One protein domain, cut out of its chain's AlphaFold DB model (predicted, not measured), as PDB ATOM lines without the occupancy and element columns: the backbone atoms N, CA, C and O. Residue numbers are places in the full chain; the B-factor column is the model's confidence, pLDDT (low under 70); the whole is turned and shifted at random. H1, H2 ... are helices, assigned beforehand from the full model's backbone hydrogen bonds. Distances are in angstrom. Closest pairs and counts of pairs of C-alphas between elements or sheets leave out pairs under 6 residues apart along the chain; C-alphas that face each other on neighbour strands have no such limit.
ATOM      1  N   LYS A   2      -2.061  74.224 -19.264       72.50
ATOM      2  CA  LYS A   2      -1.009  73.333 -18.699       72.50
ATOM      3  C   LYS A   2      -1.052  73.157 -17.166       72.50
ATOM      4  O   LYS A   2      -0.823  72.060 -16.664       72.50
ATOM      5  N   MET A   3      -1.388  74.209 -16.422       75.00
ATOM      6  CA  MET A   3      -1.381  74.201 -14.950       75.00
ATOM      7  C   MET A   3      -2.475  73.302 -14.337       75.00
ATOM      8  O   MET A   3      -2.224  72.584 -13.370       75.00
ATOM      9  N   LEU A   4      -3.663  73.267 -14.951       73.81
ATOM     10  CA  LEU A   4      -4.781  72.398 -14.556       73.81
ATOM     11  C   LEU A   4      -4.436  70.915 -14.750       73.81
ATOM     12  O   LEU A   4      -4.653  70.101 -13.854       73.81
ATOM     13  N   TYR A   5      -3.800  70.578 -15.874       81.56
ATOM     14  CA  TYR A   5      -3.352  69.218 -16.171       81.56
ATOM     15  C   TYR A   5      -2.321  68.691 -15.158       81.56
ATOM     16  O   TYR A   5      -2.434  67.558 -14.682       81.56
ATOM     17  N   ILE A   6      -1.343  69.518 -14.768       80.00
ATOM     18  CA  ILE A   6      -0.350  69.157 -13.740       80.00
ATOM     19  C   ILE A   6      -1.036  68.915 -12.387       80.00
ATOM     20  O   ILE A   6      -0.731  67.934 -11.700       80.00
ATOM     21  N   LYS A   7      -2.010  69.761 -12.023       82.88
ATOM     22  CA  LYS A   7      -2.786  69.623 -10.783       82.88
ATOM     23  C   LYS A   7      -3.587  68.313 -10.761       82.88
ATOM     24  O   LYS A   7      -3.519  67.579  -9.775       82.88
ATOM     25  N   ILE A   8      -4.247  67.957 -11.869       85.62
ATOM     26  CA  ILE A   8      -4.986  66.688 -12.023       85.62
ATOM     27  C   ILE A   8      -4.040  65.479 -11.944       85.62
ATOM     28  O   ILE A   8      -4.317  64.519 -11.221       85.62
ATOM     29  N   LYS A   9      -2.875  65.526 -12.609       85.69
ATOM     30  CA  LYS A   9      -1.858  64.463 -12.508       85.69
ATOM     31  C   LYS A   9      -1.399  64.236 -11.066       85.69
ATOM     32  O   LYS A   9      -1.292  63.084 -10.636       85.69
ATOM     33  N   LYS A  10      -1.164  65.315 -10.310       90.00
ATOM     34  CA  LYS A  10      -0.758  65.254  -8.898       90.00
ATOM     35  C   LYS A  10      -1.852  64.630  -8.024       90.00
ATOM     36  O   LYS A  10      -1.551  63.740  -7.228       90.00
ATOM     37  N   LEU A  11      -3.113  65.015  -8.223       88.62
ATOM     38  CA  LEU A  11      -4.259  64.423  -7.522       88.62
ATOM     39  C   LEU A  11      -4.399  62.923  -7.814       88.62
ATOM     40  O   LEU A  11      -4.528  62.127  -6.884       88.62
ATOM     41  N   ASN A  12      -4.260  62.507  -9.075       89.00
ATOM     42  CA  ASN A  12      -4.303  61.092  -9.455       89.00
ATOM     43  C   ASN A  12      -3.155  60.273  -8.852       89.00
ATOM     44  O   ASN A  12      -3.319  59.088  -8.554       89.00
ATOM     45  N   PHE A  13      -1.974  60.866  -8.677       91.50
ATOM     46  CA  PHE A  13      -0.864  60.210  -7.988       91.50
ATOM     47  C   PHE A  13      -1.147  60.032  -6.489       91.50
ATOM     48  O   PHE A  13      -0.981  58.934  -5.952       91.50
ATOM     49  N   ILE A  14      -1.631  61.086  -5.824       90.81
ATOM     50  CA  ILE A  14      -2.000  61.053  -4.402       90.81
ATOM     51  C   ILE A  14      -3.110  60.023  -4.165       90.81
ATOM     52  O   ILE A  14      -2.965  59.162  -3.299       90.81
ATOM     53  N   SER A  15      -4.161  60.043  -4.990       92.94
ATOM     54  CA  SER A  15      -5.270  59.084  -4.939       92.94
ATOM     55  C   SER A  15      -4.780  57.638  -5.069       92.94
ATOM     56  O   SER A  15      -5.095  56.792  -4.230       92.94
ATOM     57  N   ARG A  16      -3.897  57.348  -6.037       91.75
ATOM     58  CA  ARG A  16      -3.281  56.015  -6.180       91.75
ATOM     59  C   ARG A  16      -2.496  55.594  -4.934       91.75
ATOM     60  O   ARG A  16      -2.599  54.443  -4.507       91.75
ATOM     61  N   LYS A  17      -1.724  56.504  -4.331       92.62
ATOM     62  CA  LYS A  17      -0.953  56.232  -3.105       92.62
ATOM     63  C   LYS A  17      -1.871  55.956  -1.910       92.62
ATOM     64  O   LYS A  17      -1.609  55.020  -1.152       92.62
ATOM     65  N   LEU A  18      -2.953  56.721  -1.768       92.38
ATOM     66  CA  LEU A  18      -3.967  56.516  -0.732       92.38
ATOM     67  C   LEU A  18      -4.679  55.176  -0.915       92.38
ATOM     68  O   LEU A  18      -4.702  54.385   0.022       92.38
ATOM     69  N   LYS A  19      -5.130  54.848  -2.132       92.81
ATOM     70  CA  LYS A  19      -5.797  53.571  -2.435       92.81
ATOM     71  C   LYS A  19      -4.944  52.363  -2.036       92.81
ATOM     72  O   LYS A  19      -5.455  51.422  -1.430       92.81
ATOM     73  N   LYS A  20      -3.629  52.403  -2.295       90.50
ATOM     74  CA  LYS A  20      -2.685  51.355  -1.853       90.50
ATOM     75  C   LYS A  20      -2.609  51.240  -0.325       90.50
ATOM     76  O   LYS A  20      -2.625  50.129   0.203       90.50
ATOM     77  N   ARG A  21      -2.540  52.368   0.391       89.25
ATOM     78  CA  ARG A  21      -2.515  52.390   1.865       89.25
ATOM     79  C   ARG A  21      -3.818  51.857   2.460       89.25
ATOM     80  O   ARG A  21      -3.759  51.021   3.356       89.25
ATOM     81  N   THR A  22      -4.964  52.276   1.929       91.44
ATOM     82  CA  THR A  22      -6.285  51.801   2.360       91.44
ATOM     83  C   THR A  22      -6.427  50.301   2.130       91.44
ATOM     84  O   THR A  22      -6.788  49.584   3.054       91.44
ATOM     85  N   LYS A  23      -6.030  49.793   0.953       88.62
ATOM     86  CA  LYS A  23      -6.045  48.348   0.674       88.62
ATOM     87  C   LYS A  23      -5.208  47.566   1.692       88.62
ATOM     88  O   LYS A  23      -5.674  46.568   2.227       88.62
ATOM     89  N   LYS A  24      -4.000  48.051   2.008       87.75
ATOM     90  CA  LYS A  24      -3.143  47.441   3.037       87.75
ATOM     91  C   LYS A  24      -3.812  47.456   4.414       87.75
ATOM     92  O   LYS A  24      -3.805  46.434   5.089       87.75
ATOM     93  N   ARG A  25      -4.393  48.587   4.830       88.94
ATOM     94  CA  ARG A  25      -5.093  48.711   6.119       88.94
ATOM     95  C   ARG A  25      -6.268  47.737   6.215       88.94
ATOM     96  O   ARG A  25      -6.380  47.048   7.220       88.94
ATOM     97  N   ASN A  26      -7.071  47.625   5.160       87.75
ATOM     98  CA  ASN A  26      -8.206  46.703   5.115       87.75
ATOM     99  C   ASN A  26      -7.751  45.245   5.212       87.75
ATOM    100  O   ASN A  26      -8.338  44.474   5.959       87.75
ATOM    101  N   SER A  27      -6.670  44.865   4.523       84.94
ATOM    102  CA  SER A  27      -6.123  43.512   4.654       84.94
ATOM    103  C   SER A  27      -5.585  43.229   6.065       84.94
ATOM    104  O   SER A  27      -5.816  42.142   6.573       84.94
ATOM    105  N   ILE A  28      -4.942  44.194   6.740       86.06
ATOM    106  CA  ILE A  28      -4.541  44.032   8.154       86.06
ATOM    107  C   ILE A  28      -5.773  43.840   9.046       86.06
ATOM    108  O   ILE A  28      -5.773  42.958   9.900       86.06
ATOM    109  N   ALA A  29      -6.817  44.645   8.842       86.19
ATOM    110  CA  ALA A  29      -8.057  44.541   9.607       86.19
ATOM    111  C   ALA A  29      -8.730  43.174   9.417       86.19
ATOM    112  O   ALA A  29      -9.133  42.564  10.400       86.19
ATOM    113  N   LEU A  30      -8.775  42.656   8.185       84.38
ATOM    114  CA  LEU A  30      -9.297  41.319   7.892       84.38
ATOM    115  C   LEU A  30      -8.500  40.218   8.599       84.38
ATOM    116  O   LEU A  30      -9.097  39.346   9.218       84.38
ATOM    117  N   VAL A  31      -7.165  40.273   8.556       82.00
ATOM    118  CA  VAL A  31      -6.320  39.286   9.252       82.00
ATOM    119  C   VAL A  31      -6.524  39.358  10.763       82.00
ATOM    120  O   VAL A  31      -6.706  38.328  11.403       82.00
ATOM    121  N   ASN A  32      -6.570  40.565  11.333       84.69
ATOM    122  CA  ASN A  32      -6.894  40.750  12.747       84.69
ATOM    123  C   ASN A  32      -8.279  40.206  13.091       84.69
ATOM    124  O   ASN A  32      -8.430  39.600  14.137       84.69
ATOM    125  N   MET A  33      -9.281  40.397  12.232       83.38
ATOM    126  CA  MET A  33     -10.627  39.874  12.458       83.38
ATOM    127  C   MET A  33     -10.645  38.340  12.438       83.38
ATOM    128  O   MET A  33     -11.278  37.732  13.293       83.38
ATOM    129  N   MET A  34      -9.918  37.714  11.506       78.88
ATOM    130  CA  MET A  34      -9.803  36.252  11.416       78.88
ATOM    131  C   MET A  34      -9.065  35.632  12.605       78.88
ATOM    132  O   MET A  34      -9.343  34.490  12.962       78.88
ATOM    133  N   LEU A  35      -8.127  36.373  13.197       77.19
ATOM    134  CA  LEU A  35      -7.265  35.900  14.279       77.19
ATOM    135  C   LEU A  35      -7.646  36.464  15.653       77.19
ATOM    136  O   LEU A  35      -7.018  36.085  16.634       77.19
ATOM    137  N   SER A  36      -8.667  37.324  15.749       72.75
ATOM    138  CA  SER A  36      -8.949  38.172  16.924       72.75
ATOM    139  C   SER A  36      -9.089  37.404  18.235       72.75
ATOM    140  O   SER A  36      -8.748  37.929  19.290       72.75
ATOM    141  N   ARG A  37      -9.562  36.156  18.165       68.75
ATOM    142  CA  ARG A  37      -9.727  35.265  19.319       68.75
ATOM    143  C   ARG A  37      -8.429  34.637  19.820       68.75
ATOM    144  O   ARG A  37      -8.433  34.066  20.901       68.75
ATOM    145  N   PHE A  38      -7.348  34.719  19.053       69.88
ATOM    146  CA  PHE A  38      -6.130  33.970  19.337       69.88
ATOM    147  C   PHE A  38      -4.849  34.810  19.298       69.88
ATOM    148  O   PHE A  38      -3.924  34.525  20.053       69.88
ATOM    149  N   THR A  39      -4.747  35.801  18.402       75.88
ATOM    150  CA  THR A  39      -3.522  36.593  18.187       75.88
ATOM    151  C   THR A  39      -3.804  37.856  17.349       75.88
ATOM    152  O   THR A  39      -4.888  38.038  16.796       75.88
ATOM    153  N   ASN A  40      -2.838  38.779  17.267       82.81
ATOM    154  CA  ASN A  40      -2.909  39.958  16.405       82.81
ATOM    155  C   ASN A  40      -1.916  39.865  15.229       82.81
ATOM    156  O   ASN A  40      -0.893  39.180  15.271       82.81
ATOM    157  N   TYR A  41      -2.182  40.626  14.169       82.94
ATOM    158  CA  TYR A  41      -1.347  40.670  12.970       82.94
ATOM    159  C   TYR A  41       0.108  41.083  13.254       82.94
ATOM    160  O   TYR A  41       1.015  40.672  12.530       82.94
ATOM    161  N   ASN A  42       0.366  41.883  14.292       84.06
ATOM    162  CA  ASN A  42       1.733  42.285  14.629       84.06
ATOM    163  C   ASN A  42       2.564  41.079  15.084       84.06
ATOM    164  O   ASN A  42       3.675  40.896  14.586       84.06
ATOM    165  N   TYR A  43       2.011  40.231  15.950       82.44
ATOM    166  CA  TYR A  43       2.656  39.001  16.404       82.44
ATOM    167  C   TYR A  43       2.842  38.001  15.273       82.44
ATOM    168  O   TYR A  43       3.937  37.483  15.079       82.44
ATOM    169  N   VAL A  44       1.813  37.821  14.451       82.12
ATOM    170  CA  VAL A  44       1.870  37.003  13.235       82.12
ATOM    171  C   VAL A  44       3.001  37.460  12.309       82.12
ATOM    172  O   VAL A  44       3.787  36.658  11.806       82.12
ATOM    173  N   ARG A  45       3.126  38.774  12.098       84.19
ATOM    174  CA  ARG A  45       4.178  39.359  11.262       84.19
ATOM    175  C   ARG A  45       5.567  39.121  11.851       84.19
ATOM    176  O   ARG A  45       6.498  38.853  11.093       84.19
ATOM    177  N   ILE A  46       5.726  39.251  13.168       83.81
ATOM    178  CA  ILE A  46       6.992  38.979  13.862       83.81
ATOM    179  C   ILE A  46       7.350  37.498  13.739       83.81
ATOM    180  O   ILE A  46       8.484  37.179  13.386       83.81
ATOM    181  N   PHE A  47       6.383  36.611  13.974       83.50
ATOM    182  CA  PHE A  47       6.539  35.168  13.849       83.50
ATOM    183  C   PHE A  47       7.022  34.785  12.448       83.50
ATOM    184  O   PHE A  47       8.106  34.226  12.310       83.50
ATOM    185  N   LEU A  48       6.306  35.194  11.395       83.00
ATOM    186  CA  LEU A  48       6.713  34.892  10.021       83.00
ATOM    187  C   LEU A  48       8.090  35.452   9.664       83.00
ATOM    188  O   LEU A  48       8.868  34.785   8.983       83.00
ATOM    189  N   LYS A  49       8.406  36.667  10.128       83.31
ATOM    190  CA  LYS A  49       9.723  37.269   9.897       83.31
ATOM    191  C   LYS A  49      10.830  36.436  10.549       83.31
ATOM    192  O   LYS A  49      11.862  36.229   9.918       83.31
ATOM    193  N   ASN A  50      10.617  35.959  11.777       83.25
ATOM    194  CA  ASN A  50      11.577  35.109  12.485       83.25
ATOM    195  C   ASN A  50      11.759  33.760  11.779       83.25
ATOM    196  O   ASN A  50      12.887  33.307  11.628       83.25
ATOM    197  N   GLN A  51      10.670  33.181  11.272       80.62
ATOM    198  CA  GLN A  51      10.679  31.930  10.510       80.62
ATOM    199  C   GLN A  51      11.170  32.095   9.058       80.62
ATOM    200  O   GLN A  51      11.133  31.157   8.273       80.62
ATOM    201  N   ARG A  52      11.622  33.299   8.669       83.56
ATOM    202  CA  ARG A  52      12.086  33.641   7.311       83.56
ATOM    203  C   ARG A  52      11.049  33.397   6.203       83.56
ATOM    204  O   ARG A  52      11.396  33.409   5.022       83.56
ATOM    205  N   PHE A  53       9.769  33.275   6.550       79.44
ATOM    206  CA  PHE A  53       8.698  33.160   5.570       79.44
ATOM    207  C   PHE A  53       8.361  34.524   4.963       79.44
ATOM    208  O   PHE A  53       8.076  35.500   5.661       79.44
ATOM    209  N   LYS A  54       8.331  34.589   3.629       76.81
ATOM    210  CA  LYS A  54       7.879  35.766   2.874       76.81
ATOM    211  C   LYS A  54       6.422  35.600   2.447       76.81
ATOM    212  O   LYS A  54       6.127  35.460   1.266       76.81
ATOM    213  N   VAL A  55       5.499  35.642   3.407       74.69
ATOM    214  CA  VAL A  55       4.059  35.634   3.099       74.69
ATOM    215  C   VAL A  55       3.577  37.063   2.885       74.69
ATOM    216  O   VAL A  55       3.792  37.951   3.714       74.69
ATOM    217  N   THR A  56       2.914  37.304   1.755       78.31
ATOM    218  CA  THR A  56       2.275  38.597   1.513       78.31
ATOM    219  C   THR A  56       0.978  38.698   2.310       78.31
ATOM    220  O   THR A  56       0.214  37.746   2.413       78.31
ATOM    221  N   LEU A  57       0.685  39.889   2.834       73.31
ATOM    222  CA  LEU A  57      -0.539  40.171   3.594       73.31
ATOM    223  C   LEU A  57      -1.827  39.751   2.853       73.31
ATOM    224  O   LEU A  57      -2.830  39.435   3.479       73.31
ATOM    225  N   HIS A  58      -1.805  39.759   1.520       73.25
ATOM    226  CA  HIS A  58      -2.947  39.380   0.689       73.25
ATOM    227  C   HIS A  58      -3.155  37.865   0.572       73.25
ATOM    228  O   HIS A  58      -4.267  37.462   0.262       73.25
ATOM    229  N   ALA A  59      -2.131  37.052   0.847       75.00
ATOM    230  CA  ALA A  59      -2.224  35.591   0.849       75.00
ATOM    231  C   ALA A  59      -2.761  35.035   2.179       75.00
ATOM    232  O   ALA A  59      -3.161  33.881   2.259       75.00
ATOM    233  N   PHE A  60      -2.788  35.853   3.234       74.12
ATOM    234  CA  PHE A  60      -3.311  35.441   4.534       74.12
ATOM    235  C   PHE A  60      -4.782  35.013   4.472       74.12
ATOM    236  O   PHE A  60      -5.074  33.896   4.881       74.12
ATOM    237  N   PRO A  61      -5.715  35.831   3.945       70.88
ATOM    238  CA  PRO A  61      -7.114  35.428   3.870       70.88
ATOM    239  C   PRO A  61      -7.304  34.100   3.138       70.88
ATOM    240  O   PRO A  61      -8.033  33.263   3.640       70.88
ATOM    241  N   SER A  62      -6.613  33.863   2.018       73.56
ATOM    242  CA  SER A  62      -6.711  32.591   1.290       73.56
ATOM    243  C   SER A  62      -6.218  31.395   2.111       73.56
ATOM    244  O   SER A  62      -6.890  30.379   2.138       73.56
ATOM    245  N   LEU A  63      -5.118  31.538   2.860       69.38
ATOM    246  CA  LEU A  63      -4.579  30.460   3.704       69.38
ATOM    247  C   LEU A  63      -5.496  30.091   4.883       69.38
ATOM    248  O   LEU A  63      -5.438  28.975   5.387       69.38
ATOM    249  N   PHE A  64      -6.319  31.036   5.344       67.50
ATOM    250  CA  PHE A  64      -7.191  30.856   6.507       67.50
ATOM    251  C   PHE A  64      -8.677  30.706   6.142       67.50
ATOM    252  O   PHE A  64      -9.490  30.401   7.009       67.50
ATOM    253  N   LEU A  65      -9.091  30.955   4.901       65.00
ATOM    254  CA  LEU A  65     -10.497  30.807   4.506       65.00
ATOM    255  C   LEU A  65     -10.886  29.348   4.252       65.00
ATOM    256  O   LEU A  65     -12.059  29.028   4.410       65.00
ATOM    257  N   GLU A  66      -9.926  28.486   3.918       64.06
ATOM    258  CA  GLU A  66     -10.209  27.102   3.526       64.06
ATOM    259  C   GLU A  66     -10.437  26.172   4.725       64.06
ATOM    260  O   GLU A  66     -11.297  25.301   4.648       64.06
ATOM    261  N   GLU A  67      -9.778  26.389   5.873       65.12
ATOM    262  CA  GLU A  67      -9.928  25.499   7.032       65.12
ATOM    263  C   GLU A  67      -9.926  26.249   8.374       65.12
ATOM    264  O   GLU A  67      -9.064  27.072   8.681       65.12
ATOM    265  N   ILE A  68     -10.899  25.951   9.239       67.88
ATOM    266  CA  ILE A  68     -10.938  26.493  10.611       67.88
ATOM    267  C   ILE A  68      -9.788  25.910  11.455       67.88
ATOM    268  O   ILE A  68      -9.229  26.615  12.298       67.88
ATOM    269  N   GLY A  69      -9.391  24.658  11.197       71.44
ATOM    270  CA  GLY A  69      -8.308  23.975  11.910       71.44
ATOM    271  C   GLY A  69      -6.946  24.651  11.733       71.44
ATOM    272  O   GLY A  69      -6.218  24.835  12.712       71.44
ATOM    273  N   THR A  70      -6.632  25.131  10.526       74.94
ATOM    274  CA  THR A  70      -5.362  25.824  10.255       74.94
ATOM    275  C   THR A  70      -5.240  27.132  11.031       74.94
ATOM    276  O   THR A  70      -4.148  27.452  11.497       74.94
ATOM    277  N   LYS A  71      -6.342  27.858  11.279       73.81
ATOM    278  CA  LYS A  71      -6.327  29.051  12.154       73.81
ATOM    279  C   LYS A  71      -5.906  28.716  13.577       73.81
ATOM    280  O   LYS A  71      -5.106  29.450  14.158       73.81
ATOM    281  N   ILE A  72      -6.460  27.642  14.136       76.25
ATOM    282  CA  ILE A  72      -6.229  27.241  15.527       76.25
ATOM    283  C   ILE A  72      -4.778  26.793  15.697       76.25
ATOM    284  O   ILE A  72      -4.080  27.316  16.563       76.25
ATOM    285  N   ILE A  73      -4.298  25.903  14.822       80.12
ATOM    286  CA  ILE A  73      -2.921  25.392  14.855       80.12
ATOM    287  C   ILE A  73      -1.917  26.531  14.674       80.12
ATOM    288  O   ILE A  73      -0.981  26.672  15.459       80.12
ATOM    289  N   PHE A  74      -2.137  27.390  13.676       79.75
ATOM    290  CA  PHE A  74      -1.253  28.520  13.411       79.75
ATOM    291  C   PHE A  74      -1.197  29.493  14.589       79.75
ATOM    292  O   PHE A  74      -0.130  29.986  14.952       79.75
ATOM    293  N   SER A  75      -2.342  29.750  15.218       78.56
ATOM    294  CA  SER A  75      -2.399  30.622  16.385       78.56
ATOM    295  C   SER A  75      -1.715  30.008  17.604       78.56
ATOM    296  O   SER A  75      -0.993  30.706  18.313       78.56
ATOM    297  N   TYR A  76      -1.887  28.703  17.819       83.50
ATOM    298  CA  TYR A  76      -1.195  27.966  18.872       83.50
ATOM    299  C   TYR A  76       0.326  28.019  18.685       83.50
ATOM    300  O   TYR A  76       1.045  28.353  19.622       83.50
ATOM    301  N   TRP A  77       0.819  27.803  17.462       83.88
ATOM    302  CA  TRP A  77       2.241  27.935  17.130       83.88
ATOM    303  C   TRP A  77       2.795  29.334  17.386       83.88
ATOM    304  O   TRP A  77       3.898  29.468  17.915       83.88
ATOM    305  N   ILE A  78       2.043  30.383  17.040       82.81
ATOM    306  CA  ILE A  78       2.456  31.760  17.337       82.81
ATOM    307  C   ILE A  78       2.569  31.971  18.845       82.81
ATOM    308  O   ILE A  78       3.568  32.522  19.297       82.81
ATOM    309  N   ASN A  79       1.574  31.531  19.616       81.56
ATOM    310  CA  ASN A  79       1.571  31.703  21.066       81.56
ATOM    311  C   ASN A  79       2.712  30.927  21.727       81.56
ATOM    312  O   ASN A  79       3.390  31.475  22.590       81.56
ATOM    313  N   LEU A  80       2.986  29.709  21.261       84.62
ATOM    314  CA  LEU A  80       4.112  28.906  21.723       84.62
ATOM    315  C   LEU A  80       5.446  29.588  21.389       84.62
ATOM    316  O   LEU A  80       6.309  29.707  22.246       84.62
ATOM    317  N   HIS A  81       5.591  30.144  20.184       81.94
ATOM    318  CA  HIS A  81       6.785  30.903  19.796       81.94
ATOM    319  C   HIS A  81       6.982  32.187  20.609       81.94
ATOM    320  O   HIS A  81       8.117  32.593  20.843       81.94
ATOM    321  N   ILE A  82       5.900  32.856  21.018       78.25
ATOM    322  CA  ILE A  82       5.979  34.031  21.896       78.25
ATOM    323  C   ILE A  82       6.393  33.602  23.301       78.25
ATOM    324  O   ILE A  82       7.369  34.148  23.802       78.25
ATOM    325  N   ALA A  83       5.710  32.611  23.880       80.69
ATOM    326  CA  ALA A  83       5.963  32.099  25.229       80.69
ATOM    327  C   ALA A  83       7.335  31.429  25.394       80.69
ATOM    328  O   ALA A  83       7.801  31.223  26.504       80.69
ATOM    329  N   TRP A  84       7.972  31.028  24.292       74.62
ATOM    330  CA  TRP A  84       9.323  30.474  24.336       74.62
ATOM    331  C   TRP A  84      10.408  31.543  24.191       74.62
ATOM    332  O   TRP A  84      11.565  31.315  24.535       74.62
ATOM    333  N   LYS A  85      10.049  32.700  23.623       68.44
ATOM    334  CA  LYS A  85      10.968  33.812  23.357       68.44
ATOM    335  C   LYS A  85      10.911  34.897  24.442       68.44
ATOM    336  O   LYS A  85      11.829  35.712  24.500       68.44
ATOM    337  N   TYR A  86       9.851  34.898  25.249       56.59
ATOM    338  CA  TYR A  86       9.591  35.756  26.405       56.59
ATOM    339  C   TYR A  86       9.075  34.897  27.547       56.59
ATOM    340  O   TYR A  86       9.476  35.175  28.695       56.59
TER     341      TYR A  86
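AT A GLANCE: This is residues 2 to 86 of the 86 residues of the protein "Ribosomal protein L20" of Thorea hispida (UniProt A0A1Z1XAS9). What does the model look like at first sight? It is one long helix, H1, with a small compact head at its far end, where the three shorter helices H2, H3 and H4 gather round its last turns; residues 2 to 22 of H1 stick out as a bare arm. What is it made of? The printed part has 85 residues with four named helices, in the order H1, H2, H3, H4, and no named strand: the class is all helix. How large is it? The C-alphas span 61 by 28 by 20 A, the length coming from the arm, and the whole is only just extended, close to loose, with a radius of gyration of the C-alphas of 18.0 A.

IN THESE COORDINATES: Where does the long helix run? H1, residues 2 to 35, goes from C-alpha 2 at (-1.009, 73.333, -18.699) to C-alpha 35 at (-7.265, 35.900, 14.279), 50.3 A. What comes next? H2, residues 41 to 50, measures 14.1 A, and H3, residues 59 to 65, measures 10.2 A. Where is the last helix? H4, residues 68 to 85, is 26.4 A long and ends with C-alpha 85 at (10.968, 33.812, 23.357).

HOW THE PARTS SIT: What touches H1? With residues 28 to 35 alone it touches H2, about perpendicular at 86 degrees, the closest C-alphas being those of Asn 32 and Tyr 41, 5.6 A apart. With residues 30 to 34 alone it touches H3, the same way at a steep tilt of 40 degrees, the closest C-alphas being those of Val 31 and Pro 61, 6.7 A apart. How does H4 stand? With residues 78 to 81 alone it touches H2, the closest C-alphas being those of Phe 47 and Ile 78, 6.4 A apart, at a steep tilt of 68 degrees, only just short of about perpendicular. It is close but not clearly touching to H1, with the C-alphas of Leu 35 and Lys 71 closest at 7.2 A, and to H3, with those of Phe 64 and Lys 71 closest at 6.0 A. What of H2 and H3, and of the backbones? H2 and H3 are apart; in H1, H2, H3 and H4 every O i to N i+4 pair is within hydrogen-bond range.

THE WHOLE: How far does it reach? The two C-alphas farthest apart, those of Lys 2 and Trp 84, are 61.6 A apart; without residues 2 to 22, which stand free, the body spans 32 by 22 by 17 A. Is anything missing between residues 2 and 86? The printed part has no cut; the links H1 to H2 and H3 to H4 are tight, and H2 to H3 is short. Where is confidence low? The mean pLDDT of the printed part is 80.3, and residues 37 to 38, 63 to 68 and 85 to 86 are under 70.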